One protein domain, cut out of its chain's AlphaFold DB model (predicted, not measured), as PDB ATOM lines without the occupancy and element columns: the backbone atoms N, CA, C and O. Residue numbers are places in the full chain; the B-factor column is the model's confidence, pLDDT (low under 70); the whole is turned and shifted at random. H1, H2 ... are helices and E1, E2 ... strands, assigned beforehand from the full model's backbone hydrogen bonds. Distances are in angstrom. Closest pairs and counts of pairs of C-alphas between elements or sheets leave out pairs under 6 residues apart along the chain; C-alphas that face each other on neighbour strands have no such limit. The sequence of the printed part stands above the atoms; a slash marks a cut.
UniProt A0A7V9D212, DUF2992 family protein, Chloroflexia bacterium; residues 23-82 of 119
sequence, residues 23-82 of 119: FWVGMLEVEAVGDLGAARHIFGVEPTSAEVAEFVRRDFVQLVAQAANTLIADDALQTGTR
ATOM      1  N   PHE A  23      -2.484   8.558 -33.541       84.31
ATOM      2  CA  PHE A  23      -1.734   7.314 -33.641       84.31
ATOM      3  C   PHE A  23      -2.665   6.097 -33.717       84.31
ATOM      4  O   PHE A  23      -3.677   6.038 -33.016       84.31
ATOM      5  N   TRP A  24      -2.302   5.116 -34.540       89.94
ATOM      6  CA  TRP A  24      -2.970   3.824 -34.639       89.94
ATOM      7  C   TRP A  24      -2.416   2.856 -33.597       89.94
ATOM      8  O   TRP A  24      -1.200   2.711 -33.435       89.94
ATOM      9  N   VAL A  25      -3.323   2.196 -32.878       90.12
ATOM     10  CA  VAL A  25      -3.000   1.237 -31.816       90.12
ATOM     11  C   VAL A  25      -3.746  -0.062 -32.076       90.12
ATOM     12  O   VAL A  25      -4.968  -0.054 -32.196       90.12
ATOM     13  N   GLY A  26      -3.016  -1.173 -32.117       88.62
ATOM     14  CA  GLY A  26      -3.594  -2.507 -32.001       88.62
ATOM     15  C   GLY A  26      -3.720  -2.882 -30.529       88.62
ATOM     16  O   GLY A  26      -2.728  -2.827 -29.803       88.62
ATOM     17  N   MET A  27      -4.921  -3.246 -30.088       91.19
ATOM     18  CA  MET A  27      -5.181  -3.792 -28.752       91.19
ATOM     19  C   MET A  27      -5.378  -5.300 -28.866       91.19
ATOM     20  O   MET A  27      -6.060  -5.763 -29.778       91.19
ATOM     21  N   LEU A  28      -4.782  -6.050 -27.947       91.50
ATOM     22  CA  LEU A  28      -4.935  -7.493 -27.842       91.50
ATOM     23  C   LEU A  28      -5.378  -7.836 -26.427       91.50
ATOM     24  O   LEU A  28      -4.734  -7.411 -25.470       91.50
ATOM     25  N   GLU A  29      -6.428  -8.639 -26.325       90.62
ATOM     26  CA  GLU A  29      -6.941  -9.175 -25.069       90.62
ATOM     27  C   GLU A  29      -6.767 -10.696 -25.061       90.62
ATOM     28  O   GLU A  29      -6.911 -11.358 -26.093       90.62
ATOM     29  N   VAL A  30      -6.414 -11.239 -23.901       88.00
ATOM     30  CA  VAL A  30      -6.296 -12.674 -23.643       88.00
ATOM     31  C   VAL A  30      -7.109 -12.982 -22.398       88.00
ATOM     32  O   VAL A  30      -6.878 -12.395 -21.344       88.00
ATOM     33  N   GLU A  31      -8.045 -13.912 -22.534       89.06
ATOM     34  CA  GLU A  31      -8.884 -14.395 -21.442       89.06
ATOM     35  C   GLU A  31      -8.393 -15.777 -20.997       89.06
ATOM     36  O   GLU A  31      -8.159 -16.666 -21.824       89.06
ATOM     37  N   ALA A  32      -8.225 -15.961 -19.691       80.44
ATOM     38  CA  ALA A  32      -7.833 -17.226 -19.085       80.44
ATOM     39  C   ALA A  32      -8.653 -17.452 -17.812       80.44
ATOM     40  O   ALA A  32      -8.425 -16.772 -16.831       80.44
ATOM     41  N   VAL A  33      -9.605 -18.393 -17.839       82.50
ATOM     42  CA  VAL A  33     -10.453 -18.849 -16.710       82.50
ATOM     43  C   VAL A  33     -10.614 -17.822 -15.572       82.50
ATOM     44  O   VAL A  33     -10.077 -17.999 -14.481       82.50
ATOM     45  N   GLY A  34     -11.381 -16.759 -15.828       79.94
ATOM     46  CA  GLY A  34     -11.689 -15.730 -14.826       79.94
ATOM     47  C   GLY A  34     -10.647 -14.617 -14.680       79.94
ATOM     48  O   GLY A  34     -10.858 -13.711 -13.882       79.94
ATOM     49  N   ASP A  35      -9.571 -14.647 -15.465       84.75
ATOM     50  CA  ASP A  35      -8.572 -13.589 -15.574       84.75
ATOM     51  C   ASP A  35      -8.577 -12.974 -16.985       84.75
ATOM     52  O   ASP A  35      -8.729 -13.670 -17.996       84.75
ATOM     53  N   LEU A  36      -8.338 -11.663 -17.056       88.88
ATOM     54  CA  LEU A  36      -8.191 -10.906 -18.296       88.88
ATOM     55  C   LEU A  36      -6.818 -10.235 -18.345       88.88
ATOM     56  O   LEU A  36      -6.390  -9.579 -17.398       88.88
ATOM     57  N   GLY A  37      -6.132 -10.369 -19.474       89.50
ATOM     58  CA  GLY A  37      -4.852  -9.733 -19.754       89.50
ATOM     59  C   GLY A  37      -4.936  -8.938 -21.046       89.50
ATOM     60  O   GLY A  37      -5.667  -9.307 -21.963       89.50
ATOM     61  N   ALA A  38      -4.188  -7.841 -21.141       91.38
ATOM     62  CA  ALA A  38      -4.213  -6.994 -22.322       91.38
ATOM     63  C   ALA A  38      -2.837  -6.417 -22.644       91.38
ATOM     64  O   ALA A  38      -2.087  -5.984 -21.772       91.38
ATOM     65  N   ALA A  39      -2.532  -6.339 -23.932       90.44
ATOM     66  CA  ALA A  39      -1.351  -5.663 -24.438       90.44
ATOM     67  C   ALA A  39      -1.714  -4.761 -25.618       90.44
ATOM     68  O   ALA A  39      -2.759  -4.912 -26.254       90.44
ATOM     69  N   ARG A  40      -0.838  -3.797 -25.912       92.38
ATOM     70  CA  ARG A  40      -1.014  -2.888 -27.045       92.38
ATOM     71  C   ARG A  40       0.247  -2.783 -27.883       92.38
ATOM     72  O   ARG A  40       1.348  -2.751 -27.341       92.38
ATOM     73  N   HIS A  41       0.066  -2.609 -29.183       92.31
ATOM     74  CA  HIS A  41       1.119  -2.231 -30.116       92.31
ATOM     75  C   HIS A  41       0.774  -0.885 -30.760       92.31
ATOM     76  O   HIS A  41      -0.363  -0.674 -31.180       92.31
ATOM     77  N   ILE A  42       1.735   0.040 -30.816       92.81
ATOM     78  CA  ILE A  42       1.544   1.379 -31.390       92.81
ATOM     79  C   ILE A  42       2.212   1.405 -32.763       92.81
ATOM     80  O   ILE A  42       3.433   1.347 -32.842       92.81
ATOM     81  N   PHE A  43       1.414   1.546 -33.819       87.44
ATOM     82  CA  PHE A  43       1.895   1.615 -35.203       87.44
ATOM     83  C   PHE A  43       2.371   3.021 -35.603       87.44
ATOM     84  O   PHE A  43       3.138   3.179 -36.547       87.44
ATOM     85  N   GLY A  44       1.953   4.061 -34.874       88.00
ATOM     86  CA  GLY A  44       2.233   5.448 -35.248       88.00
ATOM     87  C   GLY A  44       1.167   5.962 -36.208       88.00
ATOM     88  O   GLY A  44      -0.000   5.977 -35.837       88.00
ATOM     89  N   VAL A  45       1.531   6.403 -37.412       87.00
ATOM     90  CA  VAL A  45       0.545   6.798 -38.439       87.00
ATOM     91  C   VAL A  45      -0.272   5.589 -38.924       87.00
ATOM     92  O   VAL A  45      -0.121   4.487 -38.403       87.00
ATOM     93  N   GLU A  46      -1.182   5.788 -39.878       91.75
ATOM     94  CA  GLU A  46      -1.972   4.681 -40.435       91.75
ATOM     95  C   GLU A  46      -1.064   3.604 -41.038       91.75
ATOM     96  O   GLU A  46      -0.324   3.911 -41.975       91.75
ATOM     97  N   PRO A  47      -1.084   2.367 -40.498       90.25
ATOM     98  CA  PRO A  47      -0.227   1.312 -40.999       90.25
ATOM     99  C   PRO A  47      -0.763   0.794 -42.329       90.25
ATOM    100  O   PRO A  47      -1.960   0.569 -42.516       90.25
ATOM    101  N   THR A  48       0.147   0.526 -43.249       93.00
ATOM    102  CA  THR A  48      -0.148  -0.207 -44.473       93.00
ATOM    103  C   THR A  48      -0.469  -1.668 -44.160       93.00
ATOM    104  O   THR A  48      -0.028  -2.239 -43.160       93.00
ATOM    105  N   SER A  49      -1.179  -2.340 -45.067       94.75
ATOM    106  CA  SER A  49      -1.456  -3.776 -44.923       94.75
ATOM    107  C   SER A  49      -0.176  -4.620 -44.825       94.75
ATOM    108  O   SER A  49      -0.176  -5.648 -44.152       94.75
ATOM    109  N   ALA A  50       0.919  -4.187 -45.463       95.62
ATOM    110  CA  ALA A  50       2.212  -4.863 -45.392       95.62
ATOM    111  C   ALA A  50       2.858  -4.736 -44.004       95.62
ATOM    112  O   ALA A  50       3.357  -5.731 -43.481       95.62
ATOM    113  N   GLU A  51       2.797  -3.552 -43.387       92.69
ATOM    114  CA  GLU A  51       3.288  -3.323 -42.021       92.69
ATOM    115  C   GLU A  51       2.486  -4.132 -40.998       92.69
ATOM    116  O   GLU A  51       3.074  -4.788 -40.140       92.69
ATOM    117  N   VAL A  52       1.156  -4.182 -41.134       94.38
ATOM    118  CA  VAL A  52       0.315  -5.043 -40.285       94.38
ATOM    119  C   VAL A  52       0.694  -6.516 -40.465       94.38
ATOM    120  O   VAL A  52       0.866  -7.234 -39.483       94.38
ATOM    121  N   ALA A  53       0.872  -6.981 -41.705       95.50
ATOM    122  CA  ALA A  53       1.261  -8.363 -41.977       95.50
ATOM    123  C   ALA A  53       2.669  -8.701 -41.457       95.50
ATOM    124  O   ALA A  53       2.928  -9.833 -41.044       95.50
ATOM    125  N   GLU A  54       3.606  -7.755 -41.474       96.75
ATOM    126  CA  GLU A  54       4.927  -7.935 -40.876       96.75
ATOM    127  C   GLU A  54       4.866  -7.994 -39.350       96.75
ATOM    128  O   GLU A  54       5.422  -8.931 -38.774       96.75
ATOM    129  N   PHE A  55       4.125  -7.084 -38.718       96.31
ATOM    130  CA  PHE A  55       3.853  -7.118 -37.283       96.31
ATOM    131  C   PHE A  55       3.258  -8.470 -36.860       96.31
ATOM    132  O   PHE A  55       3.745  -9.097 -35.918       96.31
ATOM    133  N   VAL A  56       2.264  -8.975 -37.602       95.88
ATOM    134  CA  VAL A  56       1.648 -10.284 -37.320       95.88
ATOM    135  C   VAL A  56       2.680 -11.413 -37.369       95.88
ATOM    136  O   VAL A  56       2.675 -12.295 -36.514       95.88
ATOM    137  N   ARG A  57       3.595 -11.389 -38.344       97.12
ATOM    138  CA  ARG A  57       4.613 -12.439 -38.501       97.12
ATOM    139  C   ARG A  57       5.737 -12.366 -37.469       97.12
ATOM    140  O   ARG A  57       6.298 -13.410 -37.149       97.12
ATOM    141  N   ARG A  58       6.118 -11.170 -37.012       96.31
ATOM    142  CA  ARG A  58       7.314 -10.969 -36.172       96.31
ATOM    143  C   ARG A  58       6.997 -10.765 -34.695       96.31
ATOM    144  O   ARG A  58       7.637 -11.388 -33.853       96.31
ATOM    145  N   ASP A  59       6.004  -9.936 -34.394       94.56
ATOM    146  CA  ASP A  59       5.836  -9.346 -33.063       94.56
ATOM    147  C   ASP A  59       4.547  -9.799 -32.368       94.56
ATOM    148  O   ASP A  59       4.436  -9.710 -31.144       94.56
ATOM    149  N   PHE A  60       3.575 -10.342 -33.107       95.56
ATOM    150  CA  PHE A  60       2.281 -10.742 -32.544       95.56
ATOM    151  C   PHE A  60       2.396 -11.783 -31.432       95.56
ATOM    152  O   PHE A  60       1.749 -11.648 -30.399       95.56
ATOM    153  N   VAL A  61       3.267 -12.784 -31.586       97.12
ATOM    154  CA  VAL A  61       3.498 -13.797 -30.539       97.12
ATOM    155  C   VAL A  61       4.043 -13.153 -29.263       97.12
ATOM    156  O   VAL A  61       3.633 -13.516 -28.162       97.12
ATOM    157  N   GLN A  62       4.931 -12.163 -29.395       96.62
ATOM    158  CA  GLN A  62       5.425 -11.420 -28.239       96.62
ATOM    159  C   GLN A  62       4.316 -10.586 -27.599       96.62
ATOM    160  O   GLN A  62       4.248 -10.523 -26.375       96.62
ATOM    161  N   LEU A  63       3.426  -9.992 -28.398       95.38
ATOM    162  CA  LEU A  63       2.281  -9.245 -27.883       95.38
ATOM    163  C   LEU A  63       1.307 -10.154 -27.112       95.38
ATOM    164  O   LEU A  63       0.844  -9.771 -26.041       95.38
ATOM    165  N   VAL A  64       1.053 -11.372 -27.602       94.75
ATOM    166  CA  VAL A  64       0.260 -12.391 -26.887       94.75
ATOM    167  C   VAL A  64       0.919 -12.754 -25.559       94.75
ATOM    168  O   VAL A  64       0.253 -12.762 -24.528       94.75
ATOM    169  N   ALA A  65       2.231 -13.004 -25.556       95.19
ATOM    170  CA  ALA A  65       2.962 -13.311 -24.329       95.19
ATOM    171  C   ALA A  65       2.922 -12.144 -23.327       95.19
ATOM    172  O   ALA A  65       2.756 -12.360 -22.131       95.19
ATOM    173  N   GLN A  66       3.028 -10.903 -23.806       93.00
ATOM    174  CA  GLN A  66       2.860  -9.713 -22.972       93.00
ATOM    175  C   GLN A  66       1.456  -9.653 -22.367       93.00
ATOM    176  O   GLN A  66       1.347  -9.462 -21.162       93.00
ATOM    177  N   ALA A  67       0.404  -9.878 -23.159       91.94
ATOM    178  CA  ALA A  67      -0.971  -9.890 -22.661       91.94
ATOM    179  C   ALA A  67      -1.170 -10.975 -21.590       91.94
ATOM    180  O   ALA A  67      -1.680 -10.683 -20.510       91.94
ATOM    181  N   ALA A  68      -0.665 -12.189 -21.826       91.56
ATOM    182  CA  ALA A  68      -0.720 -13.291 -20.864       91.56
ATOM    183  C   ALA A  68       0.052 -13.006 -19.558       91.56
ATOM    184  O   ALA A  68      -0.314 -13.506 -18.501       91.56
ATOM    185  N   ASN A  69       1.086 -12.161 -19.593       91.38
ATOM    186  CA  ASN A  69       1.819 -11.738 -18.394       91.38
ATOM    187  C   ASN A  69       1.133 -10.595 -17.622       91.38
ATOM    188  O   ASN A  69       1.634 -10.174 -16.582       91.38
ATOM    189  N   THR A  70       0.014 -10.072 -18.129       88.12
ATOM    190  CA  THR A  70      -0.766  -8.991 -17.498       88.12
ATOM    191  C   THR A  70      -2.127  -9.450 -16.988       88.12
ATOM    192  O   THR A  70      -2.972  -8.607 -16.702       88.12
ATOM    193  N   LEU A  71      -2.340 -10.766 -16.889       87.50
ATOM    194  CA  LEU A  71      -3.575 -11.340 -16.366       87.50
ATOM    195  C   LEU A  71      -3.895 -10.754 -14.985       87.50
ATOM    196  O   LEU A  71      -3.076 -10.786 -14.063       87.50
ATOM    197  N   ILE A  72      -5.099 -10.209 -14.869       82.88
ATOM    198  CA  ILE A  72      -5.703  -9.756 -13.624       82.88
ATOM    199  C   ILE A  72      -7.074 -10.409 -13.488       82.88
ATOM    200  O   ILE A  72      -7.777 -10.564 -14.484       82.88
ATOM    201  N   ALA A  73      -7.455 -10.753 -12.258       79.56
ATOM    202  CA  ALA A  73      -8.775 -11.309 -11.979       79.56
ATOM    203  C   ALA A  73      -9.873 -10.390 -12.523       79.56
ATOM    204  O   ALA A  73      -9.885  -9.186 -12.241       79.56
ATOM    205  N   ASP A  74     -10.804 -10.955 -13.283       68.69
ATOM    206  CA  ASP A  74     -11.904 -10.230 -13.922       68.69
ATOM    207  C   ASP A  74     -12.813  -9.555 -12.871       68.69
ATOM    208  O   ASP A  74     -13.271  -8.420 -13.025       68.69
ATOM    209  N   ASP A  75     -12.925 -10.162 -11.688       64.25
ATOM    210  CA  ASP A  75     -13.608  -9.581 -10.526       64.25
ATOM    211  C   ASP A  75     -12.961  -8.258 -10.055       64.25
ATOM    212  O   ASP A  75     -13.647  -7.346  -9.577       64.25
ATOM    213  N   ALA A  76     -11.641  -8.101 -10.224       57.41
ATOM    214  CA  ALA A  76     -10.928  -6.866  -9.894       57.41
ATOM    215  C   ALA A  76     -11.222  -5.745 -10.910       57.41
ATOM    216  O   ALA A  76     -11.263  -4.567 -10.534       57.41
ATOM    217  N   LEU A  77     -11.500  -6.085 -12.173       55.56
ATOM    218  CA  LEU A  77     -11.858  -5.129 -13.228       55.56
ATOM    219  C   LEU A  77     -13.229  -4.484 -12.998       55.56
ATOM    220  O   LEU A  77     -13.405  -3.300 -13.307       55.56
ATOM    221  N   GLN A  78     -14.170  -5.193 -12.367       52.56
ATOM    222  CA  GLN A  78     -15.488  -4.635 -12.041       52.56
ATOM    223  C   GLN A  78     -15.412  -3.459 -11.055       52.56
ATOM    224  O   GLN A  78     -16.166  -2.490 -11.181       52.56
ATOM    225  N   THR A  79     -14.446  -3.471 -10.131       50.19
ATOM    226  CA  THR A  79     -14.197  -2.349  -9.201       50.19
ATOM    227  C   THR A  79     -13.424  -1.186  -9.840       50.19
ATOM    228  O   THR A  79     -13.426  -0.065  -9.325       50.19
ATOM    229  N   GLY A  80     -12.787  -1.437 -10.987       48.62
ATOM    230  CA  GLY A  80     -11.856  -0.548 -11.676       48.62
ATOM    231  C   GLY A  80     -12.423   0.184 -12.890       48.62
ATOM    232  O   GLY A  80     -11.643   0.794 -13.624       48.62
ATOM    233  N   THR A  81     -13.744   0.196 -13.109       47.00
ATOM    234  CA  THR A  81     -14.393   1.019 -14.149       47.00
ATOM    235  C   THR A  81     -14.319   2.513 -13.808       47.00
ATOM    236  O   THR A  81     -15.311   3.239 -13.703       47.00
ATOM    237  N   ARG A  82     -13.100   3.049 -13.687       51.59
ATOM    238  CA  ARG A  82     -12.838   4.474 -13.819       51.59
ATOM    239  C   ARG A  82     -13.185   4.832 -15.255       51.59
ATOM    240  O   ARG A  82     -12.359   4.730 -16.155       51.59
TER     241      ARG A  82
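AT A GLANCE: This is residues 23 to 82 of the 119 residues of the protein "DUF2992 family protein" of Chloroflexia bacterium (UniProt A0A7V9D212). A long antiparallel hairpin of two strands, E1 and E2, has H2 packed over it, with H1 toward one end of the long axis and small H3 at the other. The printed part has 60 residues with two named strands, then three named helices, class mixed. It is loose, with a radius of gyration of the C-alphas of 13.6 A, spanning 38 by 24 by 12 A.

IN THESE COORDINATES: Find C-alpha 24 at (-2.970, 3.824, -34.639), where E1, residues 24 to 32, begins its 26.6 A; E2, residues 35 to 44, spans 29.4 A. H1, residues 49 to 58, spans 14.3 A, and H2, residues 60 to 68, 12.3 A. H3, residues 74 to 79, spans 9.5 A and ends at (-14.197, -2.349, -9.201).

HOW THE PARTS SIT: Look across the hairpin E1 and E2: N 28 and O 39 are within hydrogen-bond range, 2.9 A. The closest C-alphas of E2 and H2 are Ala 38 and Ala 67, 4.4 A; of E2 and H3, Asp 35 and Asp 74, 5.0 A. H1 and H2 meet only through their link. Every O i to N i+4 pair is within range in H1 and H2, 1 of 2 in H3.

THE WHOLE: The printed part has no cut, and its links are tight. Residues 74 to 82 have pLDDT under 70.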